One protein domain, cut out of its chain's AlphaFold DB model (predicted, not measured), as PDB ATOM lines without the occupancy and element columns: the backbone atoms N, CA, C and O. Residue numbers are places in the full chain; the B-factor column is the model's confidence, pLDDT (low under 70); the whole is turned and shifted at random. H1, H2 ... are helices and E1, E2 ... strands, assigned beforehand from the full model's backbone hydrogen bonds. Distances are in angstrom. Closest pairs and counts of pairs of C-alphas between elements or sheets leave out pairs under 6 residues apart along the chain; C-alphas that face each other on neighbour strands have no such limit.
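AT A GLANCE: This is residues 8 to 125 of the 131 residues of an uncharacterized protein of Phycisphaerae bacterium SM1_79 (UniProt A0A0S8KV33). A five-stranded antiparallel sheet, curled like part of a barrel, has helix H1 set slantwise over its hollow face, its two ends near E1 and E4; H2 crosses H1 and reaches the sheet beside E5, and H3 packs on H2 away from the sheet. This makes two layers, with H1 and H2 on one face of the sheet. The printed part has 118 residues with three named helices and five named strands, in the order H1 E1 E2 E3 E4 E5 H2 H3, class mixed, helices and strands. The sheet runs E1 E2 E3 E4 E5, a meander, each strand the antiparallel neighbour of the one before. The whole is compact, with a radius of gyration of the C-alphas of 14.7 A, yet only just elongated in outline, with spans of 48 by 31 by 22 A.

HOW THE PARTS SIT: The sheet is strongly twisted, its C-alphas lying up to 7.1 A off its best plane. E2, residues 42 to 47, and E3, residues 56 to 63, form a hairpin, with N 61 and O 44 at 2.8 A. E4, residues 68 to 76, bends by 54 degrees at residue 71 and forms a hairpin with E3, N 76 and O 56 being 2.8 A apart. The edge strands are E1, residues 30 to 32, with N 31 and O 43 of E2 at 2.8 A, and E5, residues 82 to 84, with O 84 and N 75 of E4 at 2.9 A. H1, residues 8 to 20, is on the sheet at a height over the sheet of 7.5 A, only just over E4, on which 3 of its 13 C-alphas fall; on the local plane it runs slantwise, at 42 degrees to E4. The closest C-alphas of H1 and E4 are those of Ala 9 and Ile 76, 5.9 A apart. H2, residues 90 to 107, touches H1 at a steep tilt of 51 degrees, opposite ways, with the C-alphas of Val 12 and Gly 100 closest at 4.2 A. H3, residues 116 to 124, touches H2 through residues 97 to 102 of H2 alone, the C-alphas of Val 98 and Leu 118 being closest at 6.1 A. H3 is not on the sheet and is apart from H1. In H1 and H2 every O i to N i+4 pair is within hydrogen-bond range; in H3, 4 of 5 are.

IN THESE COORDINATES: H1 begins at C-alpha 8 (38.571, -20.951, -35.690) and is 18.5 A long. E2 measures 17.1 A, E3 22.4 A and E4 22.9 A. H2, 26.2 A, starts at C-alpha 90 (47.691, -13.395, -20.872); H3, 12.4 A, ends at C-alpha 124 (42.754, -1.919, -29.222).

THE WHOLE: The C-alphas farthest apart, those of Asp 66 and Arg 113, are 48.4 A apart. The printed part has no cut and no long link. Its mean pLDDT is 85.6, with residues 23 to 26, 110 to 111, 113 and 124 to 125 under 70.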
ATOM      1  N   LYS A   8      37.944 -22.047 -36.453       89.50
ATOM      2  CA  LYS A   8      38.571 -20.951 -35.690       89.50
ATOM      3  C   LYS A   8      39.242 -21.414 -34.394       89.50
ATOM      4  O   LYS A   8      40.414 -21.109 -34.182       89.50
ATOM      5  N   ALA A   9      38.533 -22.157 -33.543       90.31
ATOM      6  CA  ALA A   9      39.073 -22.649 -32.276       90.31
ATOM      7  C   ALA A   9      40.291 -23.557 -32.502       90.31
ATOM      8  O   ALA A   9      41.282 -23.463 -31.776       90.31
ATOM      9  N   HIS A  10      40.252 -24.377 -33.559       90.00
ATOM     10  CA  HIS A  10      41.376 -25.226 -33.949       90.00
ATOM     11  C   HIS A  10      42.614 -24.408 -34.345       90.00
ATOM     12  O   HIS A  10      43.711 -24.681 -33.856       90.00
ATOM     13  N   TYR A  11      42.453 -23.377 -35.182       91.38
ATOM     14  CA  TYR A  11      43.568 -22.500 -35.556       91.38
ATOM     15  C   TYR A  11      44.155 -21.765 -34.353       91.38
ATOM     16  O   TYR A  11      45.374 -21.686 -34.225       91.38
ATOM     17  N   VAL A  12      43.315 -21.274 -33.441       92.62
ATOM     18  CA  VAL A  12      43.786 -20.603 -32.223       92.62
ATOM     19  C   VAL A  12      44.566 -21.560 -31.317       92.62
ATOM     20  O   VAL A  12      45.629 -21.185 -30.825       92.62
ATOM     21  N   LEU A  13      44.101 -22.802 -31.135       92.19
ATOM     22  CA  LEU A  13      44.852 -23.819 -30.389       92.19
ATOM     23  C   LEU A  13      46.216 -24.086 -31.034       92.19
ATOM     24  O   LEU A  13      47.232 -24.110 -30.342       92.19
ATOM     25  N   LYS A  14      46.244 -24.259 -32.359       90.94
ATOM     26  CA  LYS A  14      47.474 -24.522 -33.110       90.94
ATOM     27  C   LYS A  14      48.492 -23.394 -32.938       90.94
ATOM     28  O   LYS A  14      49.651 -23.667 -32.641       90.94
ATOM     29  N   GLU A  15      48.065 -22.140 -33.070       91.56
ATOM     30  CA  GLU A  15      48.962 -20.991 -32.897       91.56
ATOM     31  C   GLU A  15      49.433 -20.815 -31.456       91.56
ATOM     32  O   GLU A  15      50.587 -20.447 -31.235       91.56
ATOM     33  N   LEU A  16      48.583 -21.117 -30.471       91.19
ATOM     34  CA  LEU A  16      48.995 -21.104 -29.071       91.19
ATOM     35  C   LEU A  16      50.141 -22.090 -28.832       91.19
ATOM     36  O   LEU A  16      51.124 -21.740 -28.186       91.19
ATOM     37  N   LEU A  17      50.042 -23.300 -29.381       89.62
ATOM     38  CA  LEU A  17      51.082 -24.316 -29.233       89.62
ATOM     39  C   LEU A  17      52.377 -23.912 -29.918       89.62
ATOM     40  O   LEU A  17      53.423 -23.997 -29.290       89.62
ATOM     41  N   VAL A  18      52.306 -23.385 -31.143       88.19
ATOM     42  CA  VAL A  18      53.487 -22.861 -31.844       88.19
ATOM     43  C   VAL A  18      54.216 -21.829 -30.980       88.19
ATOM     44  O   VAL A  18      55.436 -21.884 -30.868       88.19
ATOM     45  N   GLN A  19      53.481 -20.930 -30.319       87.00
ATOM     46  CA  GLN A  19      54.066 -19.911 -29.444       87.00
ATOM     47  C   GLN A  19      54.658 -20.486 -28.150       87.00
ATOM     48  O   GLN A  19      55.683 -19.997 -27.678       87.00
ATOM     49  N   LEU A  20      54.040 -21.516 -27.568       85.56
ATOM     50  CA  LEU A  20      54.545 -22.175 -26.357       85.56
ATOM     51  C   LEU A  20      55.762 -23.068 -26.632       85.56
ATOM     52  O   LEU A  20      56.586 -23.276 -25.747       85.56
ATOM     53  N   GLN A  21      55.886 -23.561 -27.860       86.25
ATOM     54  CA  GLN A  21      56.922 -24.489 -28.302       86.25
ATOM     55  C   GLN A  21      58.154 -23.788 -28.896       86.25
ATOM     56  O   GLN A  21      59.070 -24.443 -29.380       86.25
ATOM     57  N   VAL A  22      58.252 -22.459 -28.848       77.62
ATOM     58  CA  VAL A  22      59.397 -21.738 -29.444       77.62
ATOM     59  C   VAL A  22      60.749 -22.137 -28.822       77.62
ATOM     60  O   VAL A  22      61.779 -22.006 -29.476       77.62
ATOM     61  N   SER A  23      60.775 -22.638 -27.581       64.75
ATOM     62  CA  SER A  23      62.003 -22.715 -26.774       64.75
ATOM     63  C   SER A  23      62.296 -24.073 -26.107       64.75
ATOM     64  O   SER A  23      62.835 -24.079 -25.002       64.75
ATOM     65  N   GLY A  24      61.958 -25.224 -26.706       62.03
ATOM     66  CA  GLY A  24      62.176 -26.518 -26.033       62.03
ATOM     67  C   GLY A  24      62.146 -27.775 -26.903       62.03
ATOM     68  O   GLY A  24      61.955 -27.716 -28.114       62.03
ATOM     69  N   GLU A  25      62.341 -28.928 -26.255       62.97
ATOM     70  CA  GLU A  25      62.021 -30.244 -26.815       62.97
ATOM     71  C   GLU A  25      60.502 -30.407 -26.822       62.97
ATOM     72  O   GLU A  25      59.869 -30.573 -25.778       62.97
ATOM     73  N   ASN A  26      59.912 -30.306 -28.009       66.50
ATOM     74  CA  ASN A  26      58.467 -30.297 -28.172       66.50
ATOM     75  C   ASN A  26      57.990 -31.543 -28.904       66.50
ATOM     76  O   ASN A  26      58.633 -32.029 -29.835       66.50
ATOM     77  N   SER A  27      56.804 -32.002 -28.526       75.06
ATOM     78  CA  SER A  27      56.028 -32.980 -29.286       75.06
ATOM     79  C   SER A  27      54.753 -32.323 -29.817       75.06
ATOM     80  O   SER A  27      54.518 -31.136 -29.603       75.06
ATOM     81  N   SER A  28      53.878 -33.078 -30.480       78.69
ATOM     82  CA  SER A  28      52.596 -32.558 -30.976       78.69
ATOM     83  C   SER A  28      51.702 -31.945 -29.891       78.69
ATOM     84  O   SER A  28      50.853 -31.122 -30.220       78.69
ATOM     85  N   ASN A  29      51.869 -32.327 -28.619       86.25
ATOM     86  CA  ASN A  29      51.032 -31.845 -27.518       86.25
ATOM     87  C   ASN A  29      51.785 -31.379 -26.263       86.25
ATOM     88  O   ASN A  29      51.140 -31.092 -25.255       86.25
ATOM     89  N   THR A  30      53.117 -31.320 -26.306       89.50
ATOM     90  CA  THR A  30      53.972 -31.026 -25.143       89.50
ATOM     91  C   THR A  30      54.756 -29.732 -25.348       89.50
ATOM     92  O   THR A  30      55.184 -29.448 -26.465       89.50
ATOM     93  N   TRP A  31      54.953 -28.951 -24.289       90.06
ATOM     94  CA  TRP A  31      55.789 -27.750 -24.283       90.06
ATOM     95  C   TRP A  31      56.501 -27.588 -22.939       90.06
ATOM     96  O   TRP A  31      56.009 -28.034 -21.901       90.06
ATOM     97  N   THR A  32      57.644 -26.908 -22.937       89.81
ATOM     98  CA  THR A  32      58.324 -26.526 -21.692       89.81
ATOM     99  C   THR A  32      57.742 -25.224 -21.159       89.81
ATOM    100  O   THR A  32      57.638 -24.223 -21.867       89.81
ATOM    101  N   ILE A  33      57.362 -25.218 -19.886       87.62
ATOM    102  CA  ILE A  33      56.815 -24.040 -19.222       87.62
ATOM    103  C   ILE A  33      57.960 -23.066 -18.942       87.62
ATOM    104  O   ILE A  33      58.947 -23.420 -18.304       87.62
ATOM    105  N   THR A  34      57.814 -21.816 -19.371       82.31
ATOM    106  CA  THR A  34      58.847 -20.776 -19.210       82.31
ATOM    107  C   THR A  34      58.559 -19.798 -18.072       82.31
ATOM    108  O   THR A  34      59.407 -18.984 -17.716       82.31
ATOM    109  N   THR A  35      57.358 -19.851 -17.488       77.69
ATOM    110  CA  THR A  35      56.889 -18.853 -16.518       77.69
ATOM    111  C   THR A  35      56.158 -19.482 -15.336       77.69
ATOM    112  O   THR A  35      55.417 -20.450 -15.502       77.69
ATOM    113  N   GLY A  36      56.270 -18.859 -14.161       80.06
ATOM    114  CA  GLY A  36      55.536 -19.249 -12.954       80.06
ATOM    115  C   GLY A  36      56.190 -20.392 -12.173       80.06
ATOM    116  O   GLY A  36      57.340 -20.749 -12.409       80.06
ATOM    117  N   GLN A  37      55.442 -20.966 -11.228       81.81
ATOM    118  CA  GLN A  37      55.944 -21.987 -10.295       81.81
ATOM    119  C   GLN A  37      56.437 -23.271 -10.984       81.81
ATOM    120  O   GLN A  37      57.279 -23.969 -10.436       81.81
ATOM    121  N   TYR A  38      55.927 -23.574 -12.177       80.94
ATOM    122  CA  TYR A  38      56.293 -24.766 -12.947       80.94
ATOM    123  C   TYR A  38      57.349 -24.480 -14.027       80.94
ATOM    124  O   TYR A  38      57.521 -25.281 -14.942       80.94
ATOM    125  N   SER A  39      58.035 -23.333 -13.960       84.44
ATOM    126  CA  SER A  39      59.076 -22.981 -14.929       84.44
ATOM    127  C   SER A  39      60.165 -24.059 -15.007       84.44
ATOM    128  O   SER A  39      60.579 -24.607 -13.987       84.44
ATOM    129  N   GLY A  40      60.600 -24.384 -16.225       84.88
ATOM    130  CA  GLY A  40      61.567 -25.446 -16.510       84.88
ATOM    131  C   GLY A  40      60.972 -26.856 -16.543       84.88
ATOM    132  O   GLY A  40      61.686 -27.805 -16.842       84.88
ATOM    133  N   THR A  41      59.673 -27.008 -16.269       89.06
ATOM    134  CA  THR A  41      58.985 -28.304 -16.317       89.06
ATOM    135  C   THR A  41      58.241 -28.472 -17.640       89.06
ATOM    136  O   THR A  41      57.737 -27.498 -18.202       89.06
ATOM    137  N   GLN A  42      58.134 -29.702 -18.143       90.69
ATOM    138  CA  GLN A  42      57.304 -29.997 -19.309       90.69
ATOM    139  C   GLN A  42      55.820 -30.067 -18.922       90.69
ATOM    140  O   GLN A  42      55.443 -30.612 -17.882       90.69
ATOM    141  N   ALA A  43      54.965 -29.537 -19.786       91.31
ATOM    142  CA  ALA A  43      53.521 -29.679 -19.732       91.31
ATOM    143  C   ALA A  43      53.003 -30.279 -21.028       91.31
ATOM    144  O   ALA A  43      53.601 -30.108 -22.085       91.31
ATOM    145  N   PHE A  44      51.853 -30.931 -20.948       92.44
ATOM    146  CA  PHE A  44      51.125 -31.386 -22.119       92.44
ATOM    147  C   PHE A  44      49.636 -31.116 -21.972       92.44
ATOM    148  O   PHE A  44      49.118 -30.951 -20.864       92.44
ATOM    149  N   TYR A  45      48.943 -31.062 -23.103       93.25
ATOM    150  CA  TYR A  45      47.493 -30.953 -23.127       93.25
ATOM    151  C   TYR A  45      46.862 -32.241 -23.652       93.25
ATOM    152  O   TYR A  45      47.424 -32.954 -24.487       93.25
ATOM    153  N   GLU A  46      45.655 -32.501 -23.172       92.56
ATOM    154  CA  GLU A  46      44.778 -33.565 -23.635       92.56
ATOM    155  C   GLU A  46      43.434 -32.934 -24.001       92.56
ATOM    156  O   GLU A  46      42.808 -32.269 -23.167       92.56
ATOM    157  N   ILE A  47      43.021 -33.083 -25.260       90.62
ATOM    158  CA  ILE A  47      41.711 -32.613 -25.722       90.62
ATOM    159  C   ILE A  47      40.664 -33.599 -25.209       90.62
ATOM    160  O   ILE A  47      40.827 -34.809 -25.341       90.62
ATOM    161  N   GLY A  48      39.614 -33.065 -24.591       84.56
ATOM    162  CA  GLY A  48      38.488 -33.847 -24.101       84.56
ATOM    163  C   GLY A  48      37.526 -34.249 -25.216       84.56
ATOM    164  O   GLY A  48      37.844 -34.195 -26.402       84.56
ATOM    165  N   GLN A  49      36.315 -34.641 -24.825       79.06
ATOM    166  CA  GLN A  49      35.270 -34.953 -25.793       79.06
ATOM    167  C   GLN A  49      34.799 -33.708 -26.545       79.06
ATOM    168  O   GLN A  49      34.788 -32.596 -26.005       79.06
ATOM    169  N   GLU A  50      34.385 -33.933 -27.789       70.56
ATOM    170  CA  GLU A  50      33.762 -32.923 -28.632       70.56
ATOM    171  C   GLU A  50      32.513 -32.360 -27.950       70.56
ATOM    172  O   GLU A  50      31.690 -33.100 -27.413       70.56
ATOM    173  N   GLN A  51      32.421 -31.034 -27.920       82.12
ATOM    174  CA  GLN A  51      31.302 -30.331 -27.311       82.12
ATOM    175  C   GLN A  51      30.285 -29.957 -28.390       82.12
ATOM    176  O   GLN A  51      30.668 -29.540 -29.482       82.12
ATOM    177  N   GLU A  52      28.991 -30.055 -28.073       80.06
ATOM    178  CA  GLU A  52      27.898 -29.712 -29.002       80.06
ATOM    179  C   GLU A  52      27.923 -28.240 -29.438       80.06
ATOM    180  O   GLU A  52      27.446 -27.894 -30.516       80.06
ATOM    181  N   ASP A  53      28.500 -27.369 -28.609       83.38
ATOM    182  CA  ASP A  53      28.663 -25.947 -28.902       83.38
ATOM    183  C   ASP A  53      29.802 -25.661 -29.900       83.38
ATOM    184  O   ASP A  53      29.907 -24.542 -30.398       83.38
ATOM    185  N   GLY A  54      30.637 -26.655 -30.221       83.50
ATOM    186  CA  GLY A  54      31.813 -26.520 -31.079       83.50
ATOM    187  C   GLY A  54      33.048 -25.948 -30.378       83.50
ATOM    188  O   GLY A  54      34.028 -25.605 -31.048       83.50
ATOM    189  N   ALA A  55      33.020 -25.827 -29.047       89.56
ATOM    190  CA  ALA A  55      34.154 -25.392 -28.246       89.56
ATOM    191  C   ALA A  55      35.174 -26.525 -28.086       89.56
ATOM    192  O   ALA A  55      34.830 -27.688 -27.871       89.56
ATOM    193  N   ILE A  56      36.458 -26.169 -28.089       91.25
ATOM    194  CA  ILE A  56      37.524 -27.113 -27.757       91.25
ATOM    195  C   ILE A  56      37.756 -27.051 -26.255       91.25
ATOM    196  O   ILE A  56      38.129 -26.011 -25.711       91.25
ATOM    197  N   THR A  57      37.572 -28.178 -25.576       93.00
ATOM    198  CA  THR A  57      37.849 -28.305 -24.142       93.00
ATOM    199  C   THR A  57      38.864 -29.403 -23.888       93.00
ATOM    200  O   THR A  57      39.073 -30.286 -24.716       93.00
ATOM    201  N   GLY A  58      39.512 -29.351 -22.732       93.00
ATOM    202  CA  GLY A  58      40.445 -30.392 -22.341       93.00
ATOM    203  C   GLY A  58      41.129 -30.098 -21.022       93.00
ATOM    204  O   GLY A  58      40.691 -29.239 -20.247       93.00
ATOM    205  N   SER A  59      42.210 -30.821 -20.759       95.44
ATOM    206  CA  SER A  59      43.015 -30.672 -19.550       95.44
ATOM    207  C   SER A  59      44.479 -30.442 -19.884       95.44
ATOM    208  O   SER A  59      44.990 -30.950 -20.874       95.44
ATOM    209  N   VAL A  60      45.143 -29.656 -19.043       94.25
ATOM    210  CA  VAL A  60      46.591 -29.459 -19.070       94.25
ATOM    211  C   VAL A  60      47.195 -30.200 -17.889       94.25
ATOM    212  O   VAL A  60      46.699 -30.101 -16.759       94.25
ATOM    213  N   TYR A  61      48.280 -30.911 -18.153       94.56
ATOM    214  CA  TYR A  61      49.041 -31.691 -17.194       94.56
ATOM    215  C   TYR A  61      50.491 -31.215 -17.172       94.56
ATOM    216  O   TYR A  61      51.004 -30.709 -18.164       94.56
ATOM    217  N   VAL A  62      51.138 -31.381 -16.025       93.50
ATOM    218  CA  VAL A  62      52.561 -31.103 -15.812       93.50
ATOM    219  C   VAL A  62      53.254 -32.414 -15.493       93.50
ATOM    220  O   VAL A  62      52.738 -33.196 -14.688       93.50
ATOM    221  N   PHE A  63      54.402 -32.643 -16.121       91.19
ATOM    222  CA  PHE A  63      55.268 -33.773 -15.823       91.19
ATOM    223  C   PHE A  63      56.019 -33.550 -14.505       91.19
ATOM    224  O   PHE A  63      56.491 -32.459 -14.212       91.19
ATOM    225  N   GLY A  64      56.131 -34.592 -13.700       87.12
ATOM    226  CA  GLY A  64      57.126 -34.743 -12.644       87.12
ATOM    227  C   GLY A  64      58.067 -35.893 -13.002       87.12
ATOM    228  O   GLY A  64      57.916 -36.500 -14.059       87.12
ATOM    229  N   ASN A  65      59.012 -36.216 -12.115       83.44
ATOM    230  CA  ASN A  65      60.023 -37.248 -12.387       83.44
ATOM    231  C   ASN A  65      59.417 -38.607 -12.791       83.44
ATOM    232  O   ASN A  65      59.921 -39.215 -13.721       83.44
ATOM    233  N   ASP A  66      58.314 -39.025 -12.152       88.38
ATOM    234  CA  ASP A  66      57.617 -40.301 -12.430       88.38
ATOM    235  C   ASP A  66      56.082 -40.184 -12.356       88.38
ATOM    236  O   ASP A  66      55.353 -41.165 -12.209       88.38
ATOM    237  N   TRP A  67      55.554 -38.962 -12.390       88.69
ATOM    238  CA  TRP A  67      54.119 -38.709 -12.262       88.69
ATOM    239  C   TRP A  67      53.689 -37.573 -13.174       88.69
ATOM    240  O   TRP A  67      54.500 -36.760 -13.602       88.69
ATOM    241  N   CYS A  68      52.392 -37.476 -13.446       91.25
ATOM    242  CA  CYS A  68      51.808 -36.283 -14.039       91.25
ATOM    243  C   CYS A  68      50.715 -35.737 -13.120       91.25
ATOM    244  O   CYS A  68      49.990 -36.484 -12.460       91.25
ATOM    245  N   LYS A  69      50.616 -34.410 -13.033       93.12
ATOM    246  CA  LYS A  69      49.573 -33.740 -12.251       93.12
ATOM    247  C   LYS A  69      48.775 -32.829 -13.148       93.12
ATOM    248  O   LYS A  69      49.328 -32.034 -13.904       93.12
ATOM    249  N   ARG A  70      47.456 -32.902 -13.011       94.12
ATOM    250  CA  ARG A  70      46.544 -31.985 -13.684       94.12
ATOM    251  C   ARG A  70      46.753 -30.566 -13.148       94.12
ATOM    252  O   ARG A  70      46.528 -30.314 -11.966       94.12
ATOM    253  N   ALA A  71      47.153 -29.648 -14.021       91.94
ATOM    254  CA  ALA A  71      47.262 -28.223 -13.714       91.94
ATOM    255  C   ALA A  71      45.917 -27.499 -13.837       91.94
ATOM    256  O   ALA A  71      45.676 -26.516 -13.143       91.94
ATOM    257  N   GLY A  72      45.026 -27.983 -14.704       94.06
ATOM    258  CA  GLY A  72      43.671 -27.454 -14.828       94.06
ATOM    259  C   GLY A  72      42.999 -27.854 -16.133       94.06
ATOM    260  O   GLY A  72      43.549 -28.624 -16.916       94.06
ATOM    261  N   SER A  73      41.802 -27.317 -16.372       94.38
ATOM    262  CA  SER A  73      41.104 -27.468 -17.651       94.38
ATOM    263  C   SER A  73      41.303 -26.248 -18.544       94.38
ATOM    264  O   SER A  73      41.373 -25.121 -18.050       94.38
ATOM    265  N   PHE A  74      41.347 -26.466 -19.857       94.31
ATOM    266  CA  PHE A  74      41.306 -25.401 -20.851       94.31
ATOM    267  C   PHE A  74      39.972 -25.409 -21.605       94.31
ATOM    268  O   PHE A  74      39.277 -26.428 -21.664       94.31
ATOM    269  N   ARG A  75      39.601 -24.248 -22.144       94.19
ATOM    270  CA  ARG A  75      38.453 -24.077 -23.031       94.19
ATOM    271  C   ARG A  75      38.715 -22.942 -24.009       94.19
ATOM    272  O   ARG A  75      39.068 -21.838 -23.587       94.19
ATOM    273  N   ILE A  76      38.511 -23.248 -25.281       93.81
ATOM    274  CA  ILE A  76      38.540 -22.321 -26.404       93.81
ATOM    275  C   ILE A  76      37.142 -22.335 -27.004       93.81
ATOM    276  O   ILE A  76      36.653 -23.381 -27.428       93.81
ATOM    277  N   GLU A  77      36.492 -21.184 -26.977       93.31
ATOM    278  CA  GLU A  77      35.145 -21.004 -27.486       93.31
ATOM    279  C   GLU A  77      35.103 -21.184 -29.008       93.31
ATOM    280  O   GLU A  77      36.115 -21.006 -29.696       93.31
ATOM    281  N   PRO A  78      33.918 -21.461 -29.573       89.62
ATOM    282  CA  PRO A  78      33.784 -21.754 -30.994       89.62
ATOM    283  C   PRO A  78      34.189 -20.573 -31.898       89.62
ATOM    284  O   PRO A  78      34.566 -20.720 -33.059       89.62
ATOM    285  N   ASN A  79      34.131 -19.362 -31.364       88.31
ATOM    286  CA  ASN A  79      34.545 -18.142 -32.048       88.31
ATOM    287  C   ASN A  79      36.078 -17.926 -32.042       88.31
ATOM    288  O   ASN A  79      36.545 -16.962 -32.640       88.31
ATOM    289  N   GLY A  80      36.857 -18.807 -31.402       88.69
ATOM    290  CA  GLY A  80      38.310 -18.699 -31.252       88.69
ATOM    291  C   GLY A  80      38.769 -17.963 -29.988       88.69
ATOM    292  O   GLY A  80      39.962 -17.741 -29.809       88.69
ATOM    293  N   GLU A  81      37.867 -17.570 -29.089       91.81
ATOM    294  CA  GLU A  81      38.243 -16.946 -27.822       91.81
ATOM    295  C   GLU A  81      38.772 -17.973 -26.813       91.81
ATOM    296  O   GLU A  81      38.174 -19.020 -26.595       91.81
ATOM    297  N   ILE A  82      39.889 -17.669 -26.147       93.81
ATOM    298  CA  ILE A  82      40.424 -18.524 -25.081       93.81
ATOM    299  C   ILE A  82      39.851 -18.069 -23.736       93.81
ATOM    300  O   ILE A  82      40.365 -17.129 -23.127       93.81
ATOM    301  N   THR A  83      38.832 -18.774 -23.241       93.06
ATOM    302  CA  THR A  83      38.227 -18.522 -21.920       93.06
ATOM    303  C   THR A  83      39.183 -18.896 -20.792       93.06
ATOM    304  O   THR A  83      39.321 -18.177 -19.802       93.06
ATOM    305  N   ARG A  84      39.869 -20.036 -20.928       92.69
ATOM    306  CA  ARG A  84      40.869 -20.495 -19.957       92.69
ATOM    307  C   ARG A  84      41.901 -21.392 -20.619       92.69
ATOM    308  O   ARG A  84      41.552 -22.260 -21.413       92.69
ATOM    309  N   PHE A  85      43.161 -21.219 -20.241       93.38
ATOM    310  CA  PHE A  85      44.236 -22.140 -20.595       93.38
ATOM    311  C   PHE A  85      45.307 -22.087 -19.492       93.38
ATOM    312  O   PHE A  85      46.009 -21.077 -19.384       93.38
ATOM    313  N   PRO A  86      45.396 -23.100 -18.613       91.50
ATOM    314  CA  PRO A  86      46.378 -23.132 -17.531       91.50
ATOM    315  C   PRO A  86      47.811 -23.080 -18.065       91.50
ATOM    316  O   PRO A  86      48.065 -23.498 -19.187       91.50
ATOM    317  N   LEU A  87      48.751 -22.610 -17.240       89.62
ATOM    318  CA  LEU A  87      50.186 -22.564 -17.577       89.62
ATOM    319  C   LEU A  87      50.525 -21.693 -18.799       89.62
ATOM    320  O   LEU A  87      51.554 -21.883 -19.439       89.62
ATOM    321  N   THR A  88      49.664 -20.719 -19.098       89.44
ATOM    322  CA  THR A  88      49.905 -19.677 -20.100       89.44
ATOM    323  C   THR A  88      49.702 -18.307 -19.477       89.44
ATOM    324  O   THR A  88      48.846 -18.119 -18.599       89.44
ATOM    325  N   ILE A  89      50.462 -17.326 -19.951       88.50
ATOM    326  CA  ILE A  89      50.265 -15.925 -19.577       88.50
ATOM    327  C   ILE A  89      49.280 -15.247 -20.531       88.50
ATOM    328  O   ILE A  89      49.069 -15.684 -21.663       88.50
ATOM    329  N   LYS A  90      48.662 -14.153 -20.071       87.81
ATOM    330  CA  LYS A  90      47.691 -13.395 -20.872       87.81
ATOM    331  C   LYS A  90      48.255 -12.991 -22.249       87.81
ATOM    332  O   LYS A  90      47.580 -13.314 -23.221       87.81
ATOM    333  N   PRO A  91      49.473 -12.421 -22.375       87.75
ATOM    334  CA  PRO A  91      50.022 -12.039 -23.677       87.75
ATOM    335  C   PRO A  91      50.072 -13.184 -24.695       87.75
ATOM    336  O   PRO A  91      49.614 -12.992 -25.812       87.75
ATOM    337  N   GLN A  92      50.518 -14.382 -24.292       89.31
ATOM    338  CA  GLN A  92      50.562 -15.572 -25.159       89.31
ATOM    339  C   GLN A  92      49.174 -15.948 -25.688       89.31
ATOM    340  O   GLN A  92      48.997 -16.248 -26.864       89.31
ATOM    341  N   ARG A  93      48.156 -15.909 -24.819       90.88
ATOM    342  CA  ARG A  93      46.777 -16.181 -25.239       90.88
ATOM    343  C   ARG A  93      46.280 -15.125 -26.218       90.88
ATOM    344  O   ARG A  93      45.624 -15.458 -27.197       90.88
ATOM    345  N   GLU A  94      46.577 -13.854 -25.966       90.25
ATOM    346  CA  GLU A  94      46.123 -12.764 -26.829       90.25
ATOM    347  C   GLU A  94      46.777 -12.806 -28.212       90.25
ATOM    348  O   GLU A  94      46.062 -12.679 -29.209       90.25
ATOM    349  N   SER A  95      48.087 -13.051 -28.285       88.88
ATOM    350  CA  SER A  95      48.805 -13.217 -29.550       88.88
ATOM    351  C   SER A  95      48.337 -14.449 -30.317       88.88
ATOM    352  O   SER A  95      48.172 -14.377 -31.533       88.88
ATOM    353  N   ALA A  96      48.084 -15.571 -29.640       91.44
ATOM    354  CA  ALA A  96      47.565 -16.786 -30.269       91.44
ATOM    355  C   ALA A  96      46.172 -16.588 -30.881       91.44
ATOM    356  O   ALA A  96      45.931 -17.027 -32.004       91.44
ATOM    357  N   ILE A  97      45.275 -15.882 -30.183       92.06
ATOM    358  CA  ILE A  97      43.940 -15.560 -30.705       92.06
ATOM    359  C   ILE A  97      44.055 -14.724 -31.980       92.06
ATOM    360  O   ILE A  97      43.422 -15.038 -32.984       92.06
ATOM    361  N   VAL A  98      44.879 -13.672 -31.962       90.19
ATOM    362  CA  VAL A  98      45.057 -12.796 -33.129       90.19
ATOM    363  C   VAL A  98      45.653 -13.570 -34.305       90.19
ATOM    364  O   VAL A  98      45.066 -13.572 -35.385       90.19
ATOM    365  N   ALA A  99      46.769 -14.273 -34.095       90.00
ATOM    366  CA  ALA A  99      47.437 -15.039 -35.145       90.00
ATOM    367  C   ALA A  99      46.538 -16.144 -35.724       90.00
ATOM    368  O   ALA A  99      46.463 -16.310 -36.942       90.00
ATOM    369  N   GLY A 100      45.817 -16.870 -34.864       90.38
ATOM    370  CA  GLY A 100      44.936 -17.959 -35.278       90.38
ATOM    371  C   GLY A 100      43.751 -17.468 -36.102       90.38
ATOM    372  O   GLY A 100      43.436 -18.050 -37.140       90.38
ATOM    373  N   LEU A 101      43.121 -16.364 -35.688       89.81
ATOM    374  CA  LEU A 101      42.000 -15.784 -36.427       89.81
ATOM    375  C   LEU A 101      42.438 -15.151 -37.754       89.81
ATOM    376  O   LEU A 101      41.706 -15.266 -38.733       89.81
ATOM    377  N   ILE A 102      43.625 -14.537 -37.821       88.31
ATOM    378  CA  ILE A 102      44.186 -14.052 -39.093       88.31
ATOM    379  C   ILE A 102      44.359 -15.225 -40.063       88.31
ATOM    380  O   ILE A 102      43.788 -15.194 -41.149       88.31
ATOM    381  N   LYS A 103      45.025 -16.308 -39.636       88.12
ATOM    382  CA  LYS A 103      45.215 -17.503 -40.479       88.12
ATOM    383  C   LYS A 103      43.899 -18.139 -40.919       88.12
ATOM    384  O   LYS A 103      43.796 -18.612 -42.047       88.12
ATOM    385  N   TYR A 104      42.884 -18.145 -40.052       88.88
ATOM    386  CA  TYR A 104      41.544 -18.588 -40.437       88.88
ATOM    387  C   TYR A 104      40.989 -17.743 -41.592       88.88
ATOM    388  O   TYR A 104      40.534 -18.299 -42.590       88.88
ATOM    389  N   HIS A 105      41.032 -16.416 -41.464       85.19
ATOM    390  CA  HIS A 105      40.492 -15.501 -42.469       85.19
ATOM    391  C   HIS A 105      41.291 -15.497 -43.775       85.19
ATOM    392  O   HIS A 105      40.698 -15.340 -44.837       85.19
ATOM    393  N   ASP A 106      42.599 -15.736 -43.723       84.81
ATOM    394  CA  ASP A 106      43.423 -15.855 -44.929       84.81
ATOM    395  C   ASP A 106      43.040 -17.080 -45.779       84.81
ATOM    396  O   ASP A 106      43.156 -17.042 -47.002       84.81
ATOM    397  N   ILE A 107      42.570 -18.162 -45.146       84.19
ATOM    398  CA  ILE A 107      42.283 -19.442 -45.818       84.19
ATOM    399  C   ILE A 107      40.797 -19.601 -46.160       84.19
ATOM    400  O   ILE A 107      40.467 -20.078 -47.244       84.19
ATOM    401  N   HIS A 108      39.898 -19.251 -45.237       81.44
ATOM    402  CA  HIS A 108      38.479 -19.623 -45.327       81.44
ATOM    403  C   HIS A 108      37.560 -18.464 -45.705       81.44
ATOM    404  O   HIS A 108      36.591 -18.662 -46.432       81.44
ATOM    405  N   GLU A 109      37.841 -17.253 -45.222       72.88
ATOM    406  CA  GLU A 109      36.960 -16.095 -45.395       72.88
ATOM    407  C   GLU A 109      37.769 -14.795 -45.512       72.88
ATOM    408  O   GLU A 109      38.071 -14.171 -44.483       72.88
ATOM    409  N   PRO A 110      38.087 -14.336 -46.737       65.88
ATOM    410  CA  PRO A 110      38.866 -13.123 -46.930       65.88
ATOM    411  C   PRO A 110      38.107 -11.906 -46.384       65.88
ATOM    412  O   PRO A 110      37.097 -11.467 -46.936       65.88
ATOM    413  N   GLY A 111      38.602 -11.353 -45.272       67.88
ATOM    414  CA  GLY A 111      38.060 -10.141 -44.655       67.88
ATOM    415  C   GLY A 111      37.888 -10.220 -43.139       67.88
ATOM    416  O   GLY A 111      36.771 -10.302 -42.635       67.88
ATOM    417  N   TRP A 112      38.983 -10.035 -42.398       71.81
ATOM    418  CA  TRP A 112      38.994  -9.999 -40.926       71.81
ATOM    419  C   TRP A 112      38.137  -8.884 -40.297       71.81
ATOM    420  O   TRP A 112      37.801  -8.932 -39.116       71.81
ATOM    421  N   ARG A 113      37.767  -7.849 -41.067       68.81
ATOM    422  CA  ARG A 113      37.087  -6.644 -40.557       68.81
ATOM    423  C   ARG A 113      35.702  -6.905 -39.964       68.81
ATOM    424  O   ARG A 113      35.230  -6.058 -39.211       68.81
ATOM    425  N   LYS A 114      35.047  -8.012 -40.326       71.44
ATOM    426  CA  LYS A 114      33.724  -8.399 -39.807       71.44
ATOM    427  C   LYS A 114      33.807  -9.305 -38.576       71.44
ATOM    428  O   LYS A 114      32.787  -9.524 -37.929       71.44
ATOM    429  N   ASP A 115      34.990  -9.814 -38.237       78.88
ATOM    430  CA  ASP A 115      35.160 -10.681 -37.078       78.88
ATOM    431  C   ASP A 115      35.154  -9.862 -35.784       78.88
ATOM    432  O   ASP A 115      36.007  -9.002 -35.553       78.88
ATOM    433  N   GLY A 116      34.161 -10.122 -34.932       78.00
ATOM    434  CA  GLY A 116      33.930  -9.347 -33.716       78.00
ATOM    435  C   GLY A 116      35.026  -9.482 -32.656       78.00
ATOM    436  O   GLY A 116      35.133  -8.598 -31.806       78.00
ATOM    437  N   ILE A 117      35.842 -10.542 -32.685       80.50
ATOM    438  CA  ILE A 117      36.959 -10.728 -31.747       80.50
ATOM    439  C   ILE A 117      38.211 -10.073 -32.311       80.50
ATOM    440  O   ILE A 117      38.842  -9.253 -31.638       80.50
ATOM    441  N   LEU A 118      38.556 -10.410 -33.551       80.06
ATOM    442  CA  LEU A 118      39.766  -9.929 -34.198       80.06
ATOM    443  C   LEU A 118      39.716  -8.411 -34.395       80.06
ATOM    444  O   LEU A 118      40.687  -7.723 -34.088       80.06
ATOM    445  N   GLN A 119      38.565  -7.855 -34.783       79.69
ATOM    446  CA  GLN A 119      38.394  -6.408 -34.923       79.69
ATOM    447  C   GLN A 119      38.592  -5.666 -33.592       79.69
ATOM    448  O   GLN A 119      39.257  -4.629 -33.571       79.69
ATOM    449  N   LYS A 120      38.047  -6.182 -32.481       80.94
ATOM    450  CA  LYS A 120      38.213  -5.572 -31.146       80.94
ATOM    451  C   LYS A 120      39.674  -5.587 -30.707       80.94
ATOM    452  O   LYS A 120      40.169  -4.582 -30.205       80.94
ATOM    453  N   ARG A 121      40.362  -6.712 -30.920       80.06
ATOM    454  CA  ARG A 121      41.768  -6.885 -30.535       80.06
ATOM    455  C   ARG A 121      42.703  -6.046 -31.392       80.06
ATOM    456  O   ARG A 121      43.612  -5.438 -30.845       80.06
ATOM    457  N   ILE A 122      42.445  -5.950 -32.698       76.50
ATOM    458  CA  ILE A 122      43.281  -5.147 -33.588       76.50
ATOM    459  C   ILE A 122      43.105  -3.649 -33.326       76.50
ATOM    460  O   ILE A 122      44.089  -2.931 -33.230       76.50
ATOM    461  N   ARG A 123      41.866  -3.168 -33.159       70.62
ATOM    462  CA  ARG A 123      41.603  -1.744 -32.880       70.62
ATOM    463  C   ARG A 123      42.115  -1.285 -31.515       70.62
ATOM    464  O   ARG A 123      42.381  -0.102 -31.347       70.62
ATOM    465  N   GLY A 124      42.203  -2.197 -30.548       63.16
ATOM    466  CA  GLY A 124      42.754  -1.919 -29.222       63.16
ATOM    467  C   GLY A 124      44.279  -2.037 -29.138       63.16
ATOM    468  O   GLY A 124      44.853  -1.641 -28.127       63.16
ATOM    469  N   ALA A 125      44.933  -2.579 -30.166       59.06
ATOM    470  CA  ALA A 125      46.376  -2.758 -30.203       59.06
ATOM    471  C   ALA A 125      47.019  -1.672 -31.075       59.06
ATOM    472  O   ALA A 125      46.734  -1.548 -32.264       59.06
TER     473      ALA A 125